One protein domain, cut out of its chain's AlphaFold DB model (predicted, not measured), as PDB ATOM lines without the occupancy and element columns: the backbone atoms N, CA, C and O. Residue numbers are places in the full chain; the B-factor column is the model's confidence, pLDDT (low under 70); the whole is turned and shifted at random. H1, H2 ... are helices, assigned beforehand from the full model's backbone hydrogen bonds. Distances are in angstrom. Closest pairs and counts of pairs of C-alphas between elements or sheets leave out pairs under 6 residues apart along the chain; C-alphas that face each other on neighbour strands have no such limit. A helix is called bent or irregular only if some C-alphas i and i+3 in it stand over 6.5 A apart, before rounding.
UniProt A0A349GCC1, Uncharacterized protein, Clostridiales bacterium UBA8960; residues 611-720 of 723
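What this domain is: This is residues 611 to 720 of the 723 residues of an uncharacterized protein of Clostridiales bacterium UBA8960 (UniProt A0A349GCC1). H5 runs through the middle of a small all-helix domain, with the helical hairpin H3 and H4 along one side of it and H6 and H7 along the other. H1 packs on the last part of H5 and the end of H3, while H2 packs on the first part of H7. The printed part has 110 residues with seven named helices, H1 to H7 in chain order, and no named strand. It is compact, with a radius of gyration of the C-alphas of 13.4 A and spans of 36 by 29 by 29 A.

Where its parts are: H5, residues 667 to 679, is 18.1 A long, from C-alpha 667 at (164.673, 126.804, 101.209). H6, residues 689 to 701, measures 18.3 A, and H7, residues 706 to 718, 18.0 A, ending at (168.626, 125.710, 81.264). H3, residues 638 to 649, 16.1 A, is irregular: C-alphas 640 and 643 are 7.2 A apart. H4 is residues 653 to 661, 12.2 A; H1, residues 611 to 618, 10.7 A; H2, residues 626 to 633, 10.5 A.

How they stand to each other: The hub, H5, touches H7 at a shallow tilt of 18 degrees, the same way; the closest C-alphas, of Asp 667 and Val 708, are 6.7 A apart. H5 and H6, a hairpin, only just touch, with 3 pairs of C-alphas within 8 A, closest Leu 674 and Tyr 696 at 6.7 A. H1 touches H5, C-alphas of Asn 613 and Val 679 closest at 5.7 A, at a steep tilt of 47 degrees. H3 touches H4, C-alphas of Phe 644 and Ala 656 closest at 5.1 A. H2 touches H7, C-alphas of Lys 631 and Asn 707 closest at 6.3 A. H4 and H6 are apart. Every O i to N i+4 pair is within hydrogen-bond range in H2, H4, H5, H6 and H7; H1 has 3 of 4, H3 5 of 8.

The domain as a whole: The farthest C-alphas, of Arg 626 and Ser 687, are 37.4 A apart. The printed part has no cut and no long link. Mean pLDDT of the printed part is 71.9; residues under 70 include 611 to 629 and 678 to 693.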
ATOM      1  N   TRP A 611     171.918 136.808  80.401       52.69
ATOM      2  CA  TRP A 611     170.527 137.040  80.786       52.69
ATOM      3  C   TRP A 611     170.201 136.243  82.036       52.69
ATOM      4  O   TRP A 611     169.739 136.828  82.999       52.69
ATOM      5  N   ASN A 612     170.548 134.958  82.092       51.72
ATOM      6  CA  ASN A 612     170.099 134.119  83.189       51.72
ATOM      7  C   ASN A 612     170.711 134.470  84.567       51.72
ATOM      8  O   ASN A 612     170.031 134.323  85.574       51.72
ATOM      9  N   ASN A 613     171.937 134.996  84.650       49.69
ATOM     10  CA  ASN A 613     172.554 135.366  85.937       49.69
ATOM     11  C   ASN A 613     171.985 136.678  86.505       49.69
ATOM     12  O   ASN A 613     171.683 136.792  87.693       49.69
ATOM     13  N   ILE A 614     171.758 137.654  85.624       52.62
ATOM     14  CA  ILE A 614     171.109 138.941  85.923       52.62
ATOM     15  C   ILE A 614     169.619 138.741  86.247       52.62
ATOM     16  O   ILE A 614     169.029 139.441  87.078       52.62
ATOM     17  N   PHE A 615     169.012 137.765  85.581       53.97
ATOM     18  CA  PHE A 615     167.607 137.409  85.643       53.97
ATOM     19  C   PHE A 615     167.196 136.790  86.987       53.97
ATOM     20  O   PHE A 615     166.155 137.152  87.542       53.97
ATOM     21  N   VAL A 616     168.027 135.914  87.557       52.78
ATOM     22  CA  VAL A 616     167.672 135.202  88.790       52.78
ATOM     23  C   VAL A 616     167.754 136.107  90.036       52.78
ATOM     24  O   VAL A 616     166.982 135.928  90.979       52.78
ATOM     25  N   LEU A 617     168.614 137.130  90.043       52.31
ATOM     26  CA  LEU A 617     168.784 137.998  91.215       52.31
ATOM     27  C   LEU A 617     167.842 139.214  91.235       52.31
ATOM     28  O   LEU A 617     167.390 139.616  92.306       52.31
ATOM     29  N   GLY A 618     167.536 139.810  90.077       56.34
ATOM     30  CA  GLY A 618     166.818 141.091  90.011       56.34
ATOM     31  C   GLY A 618     165.319 141.001  89.740       56.34
ATOM     32  O   GLY A 618     164.579 141.896  90.152       56.34
ATOM     33  N   ASN A 619     164.845 139.963  89.041       59.03
ATOM     34  CA  ASN A 619     163.434 139.895  88.663       59.03
ATOM     35  C   ASN A 619     162.996 138.471  88.278       59.03
ATOM     36  O   ASN A 619     162.658 138.201  87.123       59.03
ATOM     37  N   MET A 620     162.967 137.560  89.260       54.84
ATOM     38  CA  MET A 620     162.579 136.163  89.028       54.84
ATOM     39  C   MET A 620     161.242 136.038  88.274       54.84
ATOM     40  O   MET A 620     161.119 135.192  87.404       54.84
ATOM     41  N   THR A 621     160.228 136.867  88.527       49.69
ATOM     42  CA  THR A 621     158.858 136.573  88.063       49.69
ATOM     43  C   THR A 621     158.451 137.166  86.710       49.69
ATOM     44  O   THR A 621     157.568 136.596  86.071       49.69
ATOM     45  N   GLU A 622     159.050 138.263  86.235       49.28
ATOM     46  CA  GLU A 622     158.559 138.961  85.028       49.28
ATOM     47  C   GLU A 622     159.135 138.443  83.705       49.28
ATOM     48  O   GLU A 622     158.426 138.466  82.699       49.28
ATOM     49  N   TYR A 623     160.376 137.942  83.696       48.66
ATOM     50  CA  TYR A 623     161.019 137.460  82.463       48.66
ATOM     51  C   TYR A 623     161.340 135.957  82.460       48.66
ATOM     52  O   TYR A 623     161.955 135.459  81.517       48.66
ATOM     53  N   MET A 624     160.884 135.205  83.474       55.53
ATOM     54  CA  MET A 624     160.966 133.739  83.451       55.53
ATOM     55  C   MET A 624     160.053 133.272  82.319       55.53
ATOM     56  O   MET A 624     159.041 133.915  82.012       55.53
ATOM     57  N   SER A 625     160.344 132.110  81.725       59.06
ATOM     58  CA  SER A 625     159.304 131.444  80.940       59.06
ATOM     59  C   SER A 625     158.037 131.382  81.809       59.06
ATOM     60  O   SER A 625     158.118 131.197  83.028       59.06
ATOM     61  N   ARG A 626     156.851 131.588  81.219       61.69
ATOM     62  CA  ARG A 626     155.592 131.600  81.996       61.69
ATOM     63  C   ARG A 626     155.443 130.364  82.888       61.69
ATOM     64  O   ARG A 626     154.803 130.437  83.931       61.69
ATOM     65  N   GLU A 627     156.044 129.252  82.468       63.97
ATOM     66  CA  GLU A 627     156.145 128.018  83.235       63.97
ATOM     67  C   GLU A 627     156.878 128.219  84.571       63.97
ATOM     68  O   GLU A 627     156.332 127.875  85.617       63.97
ATOM     69  N   PHE A 628     158.068 128.824  84.573       66.94
ATOM     70  CA  PHE A 628     158.846 129.008  85.799       66.94
ATOM     71  C   PHE A 628     158.344 130.161  86.668       66.94
ATOM     72  O   PHE A 628     158.292 130.010  87.886       66.94
ATOM     73  N   ALA A 629     157.878 131.260  86.063       66.69
ATOM     74  CA  ALA A 629     157.204 132.346  86.785       66.69
ATOM     75  C   ALA A 629     156.006 131.820  87.583       66.69
ATOM     76  O   ALA A 629     155.830 132.168  88.751       66.69
ATOM     77  N   GLY A 630     155.243 130.904  86.973       70.44
ATOM     78  CA  GLY A 630     154.191 130.157  87.647       70.44
ATOM     79  C   GLY A 630     154.722 129.390  88.855       70.44
ATOM     80  O   GLY A 630     154.209 129.577  89.952       70.44
ATOM     81  N   LYS A 631     155.782 128.589  88.697       74.75
ATOM     82  CA  LYS A 631     156.347 127.778  89.790       74.75
ATOM     83  C   LYS A 631     156.916 128.605  90.943       74.75
ATOM     84  O   LYS A 631     156.602 128.311  92.090       74.75
ATOM     85  N   VAL A 632     157.675 129.667  90.670       72.31
ATOM     86  CA  VAL A 632     158.217 130.545  91.726       72.31
ATOM     87  C   VAL A 632     157.109 131.274  92.474       72.31
ATOM     88  O   VAL A 632     157.184 131.405  93.690       72.31
ATOM     89  N   SER A 633     156.046 131.692  91.778       76.50
ATOM     90  CA  SER A 633     154.892 132.326  92.427       76.50
ATOM     91  C   SER A 633     154.121 131.393  93.373       76.50
ATOM     92  O   SER A 633     153.357 131.877  94.206       76.50
ATOM     93  N   LEU A 634     154.324 130.074  93.254       80.06
ATOM     94  CA  LEU A 634     153.742 129.056  94.132       80.06
ATOM     95  C   LEU A 634     154.611 128.752  95.360       80.06
ATOM     96  O   LEU A 634     154.137 128.046  96.248       80.06
ATOM     97  N   ILE A 635     155.848 129.260  95.425       81.62
ATOM     98  CA  ILE A 635     156.720 129.045  96.580       81.62
ATOM     99  C   ILE A 635     156.227 129.911  97.741       81.62
ATOM    100  O   ILE A 635     156.115 131.139  97.637       81.62
ATOM    101  N   GLU A 636     155.932 129.266  98.865       81.56
ATOM    102  CA  GLU A 636     155.465 129.953 100.060       81.56
ATOM    103  C   GLU A 636     156.543 130.919 100.576       81.56
ATOM    104  O   GLU A 636     157.706 130.564 100.729       81.56
ATOM    105  N   GLY A 637     156.162 132.175 100.826       81.88
ATOM    106  CA  GLY A 637     157.081 133.189 101.348       81.88
ATOM    107  C   GLY A 637     157.913 133.932 100.298       81.88
ATOM    108  O   GLY A 637     158.620 134.863 100.668       81.88
ATOM    109  N   VAL A 638     157.788 133.640  98.997       80.88
ATOM    110  CA  VAL A 638     158.585 134.327  97.956       80.88
ATOM    111  C   VAL A 638     158.399 135.850  97.951       80.88
ATOM    112  O   VAL A 638     159.341 136.599  97.705       80.88
ATOM    113  N   THR A 639     157.206 136.337  98.301       82.69
ATOM    114  CA  THR A 639     156.909 137.775  98.408       82.69
ATOM    115  C   THR A 639     157.609 138.453  99.586       82.69
ATOM    116  O   THR A 639     157.780 139.673  99.567       82.69
ATOM    117  N   GLN A 640     158.058 137.690 100.589       84.94
ATOM    118  CA  GLN A 640     158.851 138.202 101.711       84.94
ATOM    119  C   GLN A 640     160.251 138.633 101.256       84.94
ATOM    120  O   GLN A 640     160.846 139.497 101.887       84.94
ATOM    121  N   PHE A 641     160.730 138.118 100.117       86.62
ATOM    122  CA  PHE A 641     161.995 138.504  99.483       86.62
ATOM    123  C   PHE A 641     161.854 139.704  98.528       86.62
ATOM    124  O   PHE A 641     162.791 140.032  97.809       86.62
ATOM    125  N   SER A 642     160.713 140.402  98.527       83.06
ATOM    126  CA  SER A 642     160.524 141.605  97.701       83.06
ATOM    127  C   SER A 642     161.530 142.713  98.022       83.06
ATOM    128  O   SER A 642     162.007 143.373  97.103       83.06
ATOM    129  N   GLU A 643     161.914 142.874  99.293       85.50
ATOM    130  CA  GLU A 643     162.951 143.831  99.696       85.50
ATOM    131  C   GLU A 643     164.337 143.420  99.173       85.50
ATOM    132  O   GLU A 643     165.082 144.272  98.694       85.50
ATOM    133  N   PHE A 644     164.663 142.120  99.181       84.31
ATOM    134  CA  PHE A 644     165.862 141.602  98.515       84.31
ATOM    135  C   PHE A 644     165.857 141.978  97.031       84.31
ATOM    136  O   PHE A 644     166.797 142.609  96.559       84.31
ATOM    137  N   HIS A 645     164.767 141.699  96.310       79.00
ATOM    138  CA  HIS A 645     164.652 142.042  94.886       79.00
ATOM    139  C   HIS A 645     164.698 143.546  94.621       79.00
ATOM    140  O   HIS A 645     165.257 143.969  93.616       79.00
ATOM    141  N   GLU A 646     164.113 144.380  95.482       79.69
ATOM    142  CA  GLU A 646     164.209 145.841  95.371       79.69
ATOM    143  C   GLU A 646     165.644 146.333  95.539       79.69
ATOM    144  O   GLU A 646     166.104 147.133  94.726       79.69
ATOM    145  N   ARG A 647     166.371 145.807  96.531       79.06
ATOM    146  CA  ARG A 647     167.786 146.133  96.747       79.06
ATOM    147  C   ARG A 647     168.644 145.695  95.562       79.06
ATOM    148  O   ARG A 647     169.464 146.484  95.101       79.06
ATOM    149  N   ILE A 648     168.402 144.509  94.997       71.62
ATOM    150  CA  ILE A 648     169.082 144.069  93.768       71.62
ATOM    151  C   ILE A 648     168.745 144.966  92.575       71.62
ATOM    152  O   ILE A 648     169.647 145.370  91.845       71.62
ATOM    153  N   ARG A 649     167.469 145.323  92.376       67.69
ATOM    154  CA  ARG A 649     167.049 146.224  91.286       67.69
ATOM    155  C   ARG A 649     167.661 147.615  91.404       67.69
ATOM    156  O   ARG A 649     167.903 148.245  90.381       67.69
ATOM    157  N   ALA A 650     167.915 148.072  92.627       69.25
ATOM    158  CA  ALA A 650     168.620 149.315  92.910       69.25
ATOM    159  C   ALA A 650     170.155 149.189  92.812       69.25
ATOM    160  O   ALA A 650     170.851 150.182  92.994       69.25
ATOM    161  N   GLY A 651     170.700 147.992  92.555       63.12
ATOM    162  CA  GLY A 651     172.144 147.715  92.551       63.12
ATOM    163  C   GLY A 651     172.807 147.742  93.921       63.12
ATOM    164  O   GLY A 651     174.028 147.796  94.012       63.12
ATOM    165  N   HIS A 652     172.031 147.710  95.001       75.69
ATOM    166  CA  HIS A 652     172.547 147.671  96.365       75.69
ATOM    167  C   HIS A 652     172.873 146.222  96.753       75.69
ATOM    168  O   HIS A 652     172.248 145.647  97.644       75.69
ATOM    169  N   TYR A 653     173.821 145.609  96.044       70.94
ATOM    170  CA  TYR A 653     174.173 144.190  96.158       70.94
ATOM    171  C   TYR A 653     174.617 143.788  97.569       70.94
ATOM    172  O   TYR A 653     174.095 142.817  98.116       70.94
ATOM    173  N   ASP A 654     175.500 144.573  98.185       73.81
ATOM    174  CA  ASP A 654     175.972 144.322  99.551       73.81
ATOM    175  C   ASP A 654     174.821 144.399 100.559       73.81
ATOM    176  O   ASP A 654     174.657 143.517 101.401       73.81
ATOM    177  N   GLU A 655     173.953 145.406 100.424       81.69
ATOM    178  CA  GLU A 655     172.790 145.558 101.297       81.69
ATOM    179  C   GLU A 655     171.757 144.447 101.079       81.69
ATOM    180  O   GLU A 655     171.106 144.013 102.029       81.69
ATOM    181  N   ALA A 656     171.579 143.992  99.836       80.75
ATOM    182  CA  ALA A 656     170.715 142.866  99.509       80.75
ATOM    183  C   ALA A 656     171.252 141.581 100.145       80.75
ATOM    184  O   ALA A 656     170.483 140.825 100.737       80.75
ATOM    185  N   MET A 657     172.566 141.356 100.085       82.81
ATOM    186  CA  MET A 657     173.191 140.183 100.681       82.81
ATOM    187  C   MET A 657     173.151 140.230 102.211       82.81
ATOM    188  O   MET A 657     172.848 139.224 102.852       82.81
ATOM    189  N   ASP A 658     173.397 141.389 102.819       85.75
ATOM    190  CA  ASP A 658     173.249 141.568 104.263       85.75
ATOM    191  C   ASP A 658     171.797 141.377 104.705       85.75
ATOM    192  O   ASP A 658     171.529 140.740 105.727       85.75
ATOM    193  N   TRP A 659     170.838 141.862 103.918       92.62
ATOM    194  CA  TRP A 659     169.425 141.593 104.157       92.62
ATOM    195  C   TRP A 659     169.116 140.093 104.062       92.62
ATOM    196  O   TRP A 659     168.452 139.560 104.954       92.62
ATOM    197  N   LEU A 660     169.637 139.405 103.036       88.81
ATOM    198  CA  LEU A 660     169.439 137.972 102.797       88.81
ATOM    199  C   LEU A 660     170.002 137.132 103.950       88.81
ATOM    200  O   LEU A 660     169.302 136.269 104.480       88.81
ATOM    201  N   LYS A 661     171.220 137.444 104.413       89.69
ATOM    202  CA  LYS A 661     171.869 136.796 105.567       89.69
ATOM    203  C   LYS A 661     171.039 136.909 106.846       89.69
ATOM    204  O   LYS A 661     171.024 135.975 107.645       89.69
ATOM    205  N   ASN A 662     170.345 138.035 107.025       92.88
ATOM    206  CA  ASN A 662     169.500 138.302 108.189       92.88
ATOM    207  C   ASN A 662     168.098 137.675 108.099       92.88
ATOM    208  O   ASN A 662     167.343 137.757 109.071       92.88
ATOM    209  N   GLN A 663     167.742 137.036 106.979       93.88
ATOM    210  CA  GLN A 663     166.489 136.292 106.888       93.88
ATOM    211  C   GLN A 663     166.571 134.958 107.642       93.88
ATOM    212  O   GLN A 663     167.646 134.345 107.706       93.88
ATOM    213  N   PRO A 664     165.441 134.473 108.191       92.44
ATOM    214  CA  PRO A 664     165.353 133.123 108.731       92.44
ATOM    215  C   PRO A 664     165.771 132.072 107.697       92.44
ATOM    216  O   PRO A 664     165.494 132.217 106.504       92.44
ATOM    217  N   GLU A 665     166.405 130.997 108.169       90.62
ATOM    218  CA  GLU A 665     166.721 129.843 107.325       90.62
ATOM    219  C   GLU A 665     165.450 129.304 106.667       90.62
ATOM    220  O   GLU A 665     164.441 129.052 107.329       90.62
ATOM    221  N   SER A 666     165.498 129.182 105.345       90.19
ATOM    222  CA  SER A 666     164.407 128.689 104.510       90.19
ATOM    223  C   SER A 666     164.975 128.206 103.187       90.19
ATOM    224  O   SER A 666     165.995 128.716 102.727       90.19
ATOM    225  N   ASP A 667     164.273 127.292 102.528       87.81
ATOM    226  CA  ASP A 667     164.673 126.804 101.209       87.81
ATOM    227  C   ASP A 667     164.788 127.932 100.173       87.81
ATOM    228  O   ASP A 667     165.662 127.896  99.312       87.81
ATOM    229  N   LEU A 668     163.969 128.985 100.295       83.69
ATOM    230  CA  LEU A 668     164.077 130.195  99.476       83.69
ATOM    231  C   LEU A 668     165.370 130.969  99.731       83.69
ATOM    232  O   LEU A 668     166.028 131.369  98.773       83.69
ATOM    233  N   LYS A 669     165.740 131.182 101.001       89.12
ATOM    234  CA  LYS A 669     167.010 131.828 101.351       89.12
ATOM    235  C   LYS A 669     168.171 131.019 100.781       89.12
ATOM    236  O   LYS A 669     168.981 131.570 100.046       89.12
ATOM    237  N   THR A 670     168.181 129.715 101.042       85.94
ATOM    238  CA  THR A 670     169.176 128.769 100.534       85.94
ATOM    239  C   THR A 670     169.281 128.817  99.009       85.94
ATOM    240  O   THR A 670     170.377 128.900  98.463       85.94
ATOM    241  N   MET A 671     168.146 128.830  98.306       85.38
ATOM    242  CA  MET A 671     168.097 128.976  96.854       85.38
ATOM    243  C   MET A 671     168.772 130.280  96.405       85.38
ATOM    244  O   MET A 671     169.674 130.225  95.569       85.38
ATOM    245  N   TYR A 672     168.397 131.435  96.970       83.75
ATOM    246  CA  TYR A 672     169.018 132.720  96.617       83.75
ATOM    247  C   TYR A 672     170.509 132.782  96.964       83.75
ATOM    248  O   TYR A 672     171.268 133.359  96.194       83.75
ATOM    249  N   GLU A 673     170.952 132.172  98.066       83.69
ATOM    250  CA  GLU A 673     172.373 132.090  98.427       83.69
ATOM    251  C   GLU A 673     173.173 131.227  97.441       83.69
ATOM    252  O   GLU A 673     174.287 131.595  97.069       83.69
ATOM    253  N   LEU A 674     172.610 130.102  96.990       80.00
ATOM    254  CA  LEU A 674     173.227 129.241  95.976       80.00
ATOM    255  C   LEU A 674     173.347 129.955  94.629       80.00
ATOM    256  O   LEU A 674     174.408 129.917  94.009       80.00
ATOM    257  N   ILE A 675     172.285 130.647  94.208       75.00
ATOM    258  CA  ILE A 675     172.293 131.480  93.003       75.00
ATOM    259  C   ILE A 675     173.339 132.587  93.140       75.00
ATOM    260  O   ILE A 675     174.134 132.789  92.232       75.00
ATOM    261  N   TRP A 676     173.351 133.303  94.267       74.44
ATOM    262  CA  TRP A 676     174.294 134.390  94.515       74.44
ATOM    263  C   TRP A 676     175.739 133.917  94.385       74.44
ATOM    264  O   TRP A 676     176.523 134.506  93.646       74.44
ATOM    265  N   LYS A 677     176.082 132.824  95.072       74.62
ATOM    266  CA  LYS A 677     177.432 132.257  95.034       74.62
ATOM    267  C   LYS A 677     177.840 131.799  93.634       74.62
ATOM    268  O   LYS A 677     179.010 131.926  93.309       74.62
ATOM    269  N   ASP A 678     176.914 131.299  92.814       67.81
ATOM    270  CA  ASP A 678     177.210 130.928  91.423       67.81
ATOM    271  C   ASP A 678     177.403 132.164  90.527       67.81
ATOM    272  O   ASP A 678     178.373 132.237  89.776       67.81
ATOM    273  N   VAL A 679     176.531 133.173  90.652       63.66
ATOM    274  CA  VAL A 679     176.600 134.413  89.853       63.66
ATOM    275  C   VAL A 679     177.867 135.213  90.152       63.66
ATOM    276  O   VAL A 679     178.476 135.764  89.238       63.66
ATOM    277  N   PHE A 680     178.277 135.275  91.418       61.03
ATOM    278  CA  PHE A 680     179.460 136.020  91.852       61.03
ATOM    279  C   PHE A 680     180.702 135.140  92.036       61.03
ATOM    280  O   PHE A 680     181.716 135.622  92.542       61.03
ATOM    281  N   ARG A 681     180.651 133.880  91.581       62.28
ATOM    282  CA  ARG A 681     181.744 132.900  91.680       62.28
ATOM    283  C   ARG A 681     183.067 133.417  91.121       62.28
ATOM    284  O   ARG A 681     184.115 133.061  91.637       62.28
ATOM    285  N   ASP A 682     183.018 134.258  90.091       50.66
ATOM    286  CA  ASP A 682     184.219 134.774  89.425       50.66
ATOM    287  C   ASP A 682     184.888 135.941  90.186       50.66
ATOM    288  O   ASP A 682     186.033 136.280  89.893       50.66
ATOM    289  N   ASN A 683     184.209 136.551  91.170       47.44
ATOM    290  CA  ASN A 683     184.737 137.688  91.941       47.44
ATOM    291  C   ASN A 683     185.438 137.276  93.245       47.44
ATOM    292  O   ASN A 683     186.279 138.021  93.748       47.44
ATOM    293  N   GLU A 684     185.130 136.100  93.788       46.91
ATOM    294  CA  GLU A 684     185.885 135.506  94.890       46.91
ATOM    295  C   GLU A 684     186.728 134.366  94.320       46.91
ATOM    296  O   GLU A 684     186.201 133.444  93.708       46.91
ATOM    297  N   TYR A 685     188.048 134.401  94.517       40.44
ATOM    298  CA  TYR A 685     188.918 133.248  94.277       40.44
ATOM    299  C   TYR A 685     188.516 132.112  95.237       40.44
ATOM    300  O   TYR A 685     189.155 131.895  96.267       40.44
ATOM    301  N   VAL A 686     187.434 131.393  94.935       44.91
ATOM    302  CA  VAL A 686     187.079 130.150  95.616       44.91
ATOM    303  C   VAL A 686     188.069 129.109  95.107       44.91
ATOM    304  O   VAL A 686     187.910 128.548  94.027       44.91
ATOM    305  N   SER A 687     189.153 128.918  95.857       45.06
ATOM    306  CA  SER A 687     190.254 128.017  95.505       45.06
ATOM    307  C   SER A 687     189.859 126.540  95.435       45.06
ATOM    308  O   SER A 687     190.639 125.753  94.914       45.06
ATOM    309  N   ASP A 688     188.664 126.168  95.902       56.84
ATOM    310  CA  ASP A 688     188.145 124.803  95.840       56.84
ATOM    311  C   ASP A 688     186.829 124.754  95.058       56.84
ATOM    312  O   ASP A 688     185.721 124.798  95.600       56.84
ATOM    313  N   TYR A 689     186.969 124.646  93.736       54.00
ATOM    314  CA  TYR A 689     185.864 124.377  92.814       54.00
ATOM    315  C   TYR A 689     185.079 123.116  93.220       54.00
ATOM    316  O   TYR A 689     183.849 123.085  93.134       54.00
ATOM    317  N   ASP A 690     185.790 122.103  93.726       63.69
ATOM    318  CA  ASP A 690     185.208 120.851  94.203       63.69
ATOM    319  C   ASP A 690     184.397 121.053  95.495       63.69
ATOM    320  O   ASP A 690     183.286 120.530  95.594       63.69
ATOM    321  N   ASP A 691     184.863 121.887  96.432       67.06
ATOM    322  CA  ASP A 691     184.142 122.175  97.681       67.06
ATOM    323  C   ASP A 691     182.866 122.978  97.431       67.06
ATOM    324  O   ASP A 691     181.829 122.700  98.040       67.06
ATOM    325  N   PHE A 692     182.894 123.949  96.508       69.56
ATOM    326  CA  PHE A 692     181.667 124.635  96.103       69.56
ATOM    327  C   PHE A 692     180.685 123.658  95.459       69.56
ATOM    328  O   PHE A 692     179.490 123.733  95.737       69.56
ATOM    329  N   TYR A 693     181.165 122.725  94.633       69.38
ATOM    330  CA  TYR A 693     180.303 121.738  93.994       69.38
ATOM    331  C   TYR A 693     179.689 120.759  95.000       69.38
ATOM    332  O   TYR A 693     178.490 120.478  94.928       69.38
ATOM    333  N   GLU A 694     180.471 120.265  95.962       73.50
ATOM    334  CA  GLU A 694     179.961 119.416  97.037       73.50
ATOM    335  C   GLU A 694     178.969 120.179  97.915       73.50
ATOM    336  O   GLU A 694     177.859 119.688  98.123       73.50
ATOM    337  N   TYR A 695     179.294 121.412  98.314       77.94
ATOM    338  CA  TYR A 695     178.387 122.291  99.049       77.94
ATOM    339  C   TYR A 695     177.094 122.548  98.271       77.94
ATOM    340  O   TYR A 695     176.007 122.376  98.816       77.94
ATOM    341  N   TYR A 696     177.179 122.908  96.989       75.25
ATOM    342  CA  TYR A 696     176.022 123.158  96.132       75.25
ATOM    343  C   TYR A 696     175.151 121.905  96.017       75.25
ATOM    344  O   TYR A 696     173.928 121.973  96.163       75.25
ATOM    345  N   ARG A 697     175.772 120.740  95.793       77.25
ATOM    346  CA  ARG A 697     175.102 119.440  95.696       77.25
ATOM    347  C   ARG A 697     174.383 119.100  96.999       77.25
ATOM    348  O   ARG A 697     173.186 118.827  96.964       77.25
ATOM    349  N   GLU A 698     175.091 119.115  98.122       80.31
ATOM    350  CA  GLU A 698     174.545 118.789  99.445       80.31
ATOM    351  C   GLU A 698     173.421 119.742  99.844       80.31
ATOM    352  O   GLU A 698     172.349 119.297 100.248       80.31
ATOM    353  N   THR A 699     173.628 121.040  99.633       79.38
ATOM    354  CA  THR A 699     172.652 122.084  99.952       79.38
ATOM    355  C   THR A 699     171.407 121.974  99.065       79.38
ATOM    356  O   THR A 699     170.292 122.095  99.558       79.38
ATOM    357  N   THR A 700     171.561 121.647  97.776       77.69
ATOM    358  CA  THR A 700     170.415 121.400  96.880       77.69
ATOM    359  C   THR A 700     169.629 120.151  97.293       77.69
ATOM    360  O   THR A 700     168.408 120.127  97.162       77.69
ATOM    361  N   PHE A 701     170.300 119.102  97.784       80.31
ATOM    362  CA  PHE A 701     169.632 117.894  98.289       80.31
ATOM    363  C   PHE A 701     168.938 118.095  99.641       80.31
ATOM    364  O   PHE A 701     168.078 117.287  99.985       80.31
ATOM    365  N   ALA A 702     169.304 119.139 100.386       82.44
ATOM    366  CA  ALA A 702     168.708 119.487 101.671       82.44
ATOM    367  C   ALA A 702     167.443 120.362 101.555       82.44
ATOM    368  O   ALA A 702     166.821 120.634 102.576       82.44
ATOM    369  N   ILE A 703     167.073 120.799 100.346       86.19
ATOM    370  CA  ILE A 703     165.861 121.590 100.096       86.19
ATOM    371  C   ILE A 703     164.630 120.679 100.128       86.19
ATOM    372  O   ILE A 703     164.508 119.760  99.310       86.19
ATOM    373  N   ASP A 704     163.711 120.962 101.050       85.38
ATOM    374  CA  ASP A 704     162.508 120.164 101.300       85.38
ATOM    375  C   ASP A 704     161.311 120.616 100.434       85.38
ATOM    376  O   ASP A 704     160.454 119.802 100.069       85.38
ATOM    377  N   ASP A 705     161.243 121.897 100.061       87.06
ATOM    378  CA  ASP A 705     160.207 122.453  99.189       87.06
ATOM    379  C   ASP A 705     160.411 121.987  97.738       87.06
ATOM    380  O   ASP A 705     161.365 122.353  97.040       87.06
ATOM    381  N   SER A 706     159.469 121.182  97.243       83.38
ATOM    382  CA  SER A 706     159.561 120.597  95.906       83.38
ATOM    383  C   SER A 706     159.516 121.634  94.780       83.38
ATOM    384  O   SER A 706     160.067 121.375  93.712       83.38
ATOM    385  N   ASN A 707     158.882 122.796  94.987       80.38
ATOM    386  CA  ASN A 707     158.860 123.872  93.996       80.38
ATOM    387  C   ASN A 707     160.215 124.580  93.943       80.38
ATOM    388  O   ASN A 707     160.712 124.838  92.848       80.38
ATOM    389  N   VAL A 708     160.847 124.830  95.096       81.44
ATOM    390  CA  VAL A 708     162.216 125.374  95.159       81.44
ATOM    391  C   VAL A 708     163.199 124.413  94.481       81.44
ATOM    392  O   VAL A 708     163.976 124.821  93.615       81.44
ATOM    393  N   ALA A 709     163.122 123.118  94.797       81.62
ATOM    394  CA  ALA A 709     163.973 122.098  94.187       81.62
ATOM    395  C   ALA A 709     163.750 121.965  92.668       81.62
ATOM    396  O   ALA A 709     164.706 121.769  91.913       81.62
ATOM    397  N   GLU A 710     162.506 122.066  92.190       78.94
ATOM    398  CA  GLU A 710     162.201 122.069  90.755       78.94
ATOM    399  C   GLU A 710     162.720 123.317  90.044       78.94
ATOM    400  O   GLU A 710     163.239 123.197  88.935       78.94
ATOM    401  N   VAL A 711     162.614 124.493  90.668       76.88
ATOM    402  CA  VAL A 711     163.165 125.742  90.128       76.88
ATOM    403  C   VAL A 711     164.686 125.637  90.017       76.88
ATOM    404  O   VAL A 711     165.221 125.878  88.941       76.88
ATOM    405  N   LEU A 712     165.386 125.148  91.044       76.44
ATOM    406  CA  LEU A 712     166.837 124.925  90.974       76.44
ATOM    407  C   LEU A 712     167.239 123.885  89.920       76.44
ATOM    408  O   LEU A 712     168.225 124.079  89.213       76.44
ATOM    409  N   LYS A 713     166.479 122.793  89.762       76.12
ATOM    410  CA  LYS A 713     166.711 121.804  88.690       76.12
ATOM    411  C   LYS A 713     166.474 122.387  87.300       76.12
ATOM    412  O   LYS A 713     167.175 122.027  86.359       76.12
ATOM    413  N   ALA A 714     165.480 123.250  87.162       69.50
ATOM    414  CA  ALA A 714     165.181 123.915  85.910       69.50
ATOM    415  C   ALA A 714     166.260 124.927  85.531       69.50
ATOM    416  O   ALA A 714     166.728 124.893  84.397       69.50
ATOM    417  N   ILE A 715     166.692 125.755  86.486       68.12
ATOM    418  CA  ILE A 715     167.848 126.640  86.331       68.12
ATOM    419  C   ILE A 715     169.064 125.781  85.933       68.12
ATOM    420  O   ILE A 715     169.672 126.019  84.896       68.12
ATOM    421  N   LYS A 716     169.315 124.654  86.610       70.06
ATOM    422  CA  LYS A 716     170.384 123.705  86.242       70.06
ATOM    423  C   LYS A 716     170.322 123.207  84.793       70.06
ATOM    424  O   LYS A 716     171.348 123.190  84.114       70.06
ATOM    425  N   LEU A 717     169.146 122.783  84.329       62.25
ATOM    426  CA  LEU A 717     168.939 122.271  82.968       62.25
ATOM    427  C   LEU A 717     169.054 123.370  81.904       62.25
ATOM    428  O   LEU A 717     169.603 123.124  80.836       62.25
ATOM    429  N   TYR A 718     168.559 124.575  82.191       58.03
ATOM    430  CA  TYR A 718     168.626 125.710  81.264       58.03
ATOM    431  C   TYR A 718     170.030 126.307  81.148       58.03
ATOM    432  O   TYR A 718     170.391 126.802  80.082       58.03
ATOM    433  N   HIS A 719     170.820 126.251  82.220       53.09
ATOM    434  CA  HIS A 719     172.177 126.792  82.258       53.09
ATOM    435  C   HIS A 719     173.249 125.803  81.799       53.09
ATOM    436  O   HIS A 719     174.419 126.167  81.735       53.09
ATOM    437  N   ASN A 720     172.866 124.560  81.484       54.22
ATOM    438  CA  ASN A 720     173.808 123.493  81.163       54.22
ATOM    439  C   ASN A 720     174.905 123.373  82.241       54.22
ATOM    440  O   ASN A 720     176.076 123.179  81.926       54.22
TER     441      ASN A 720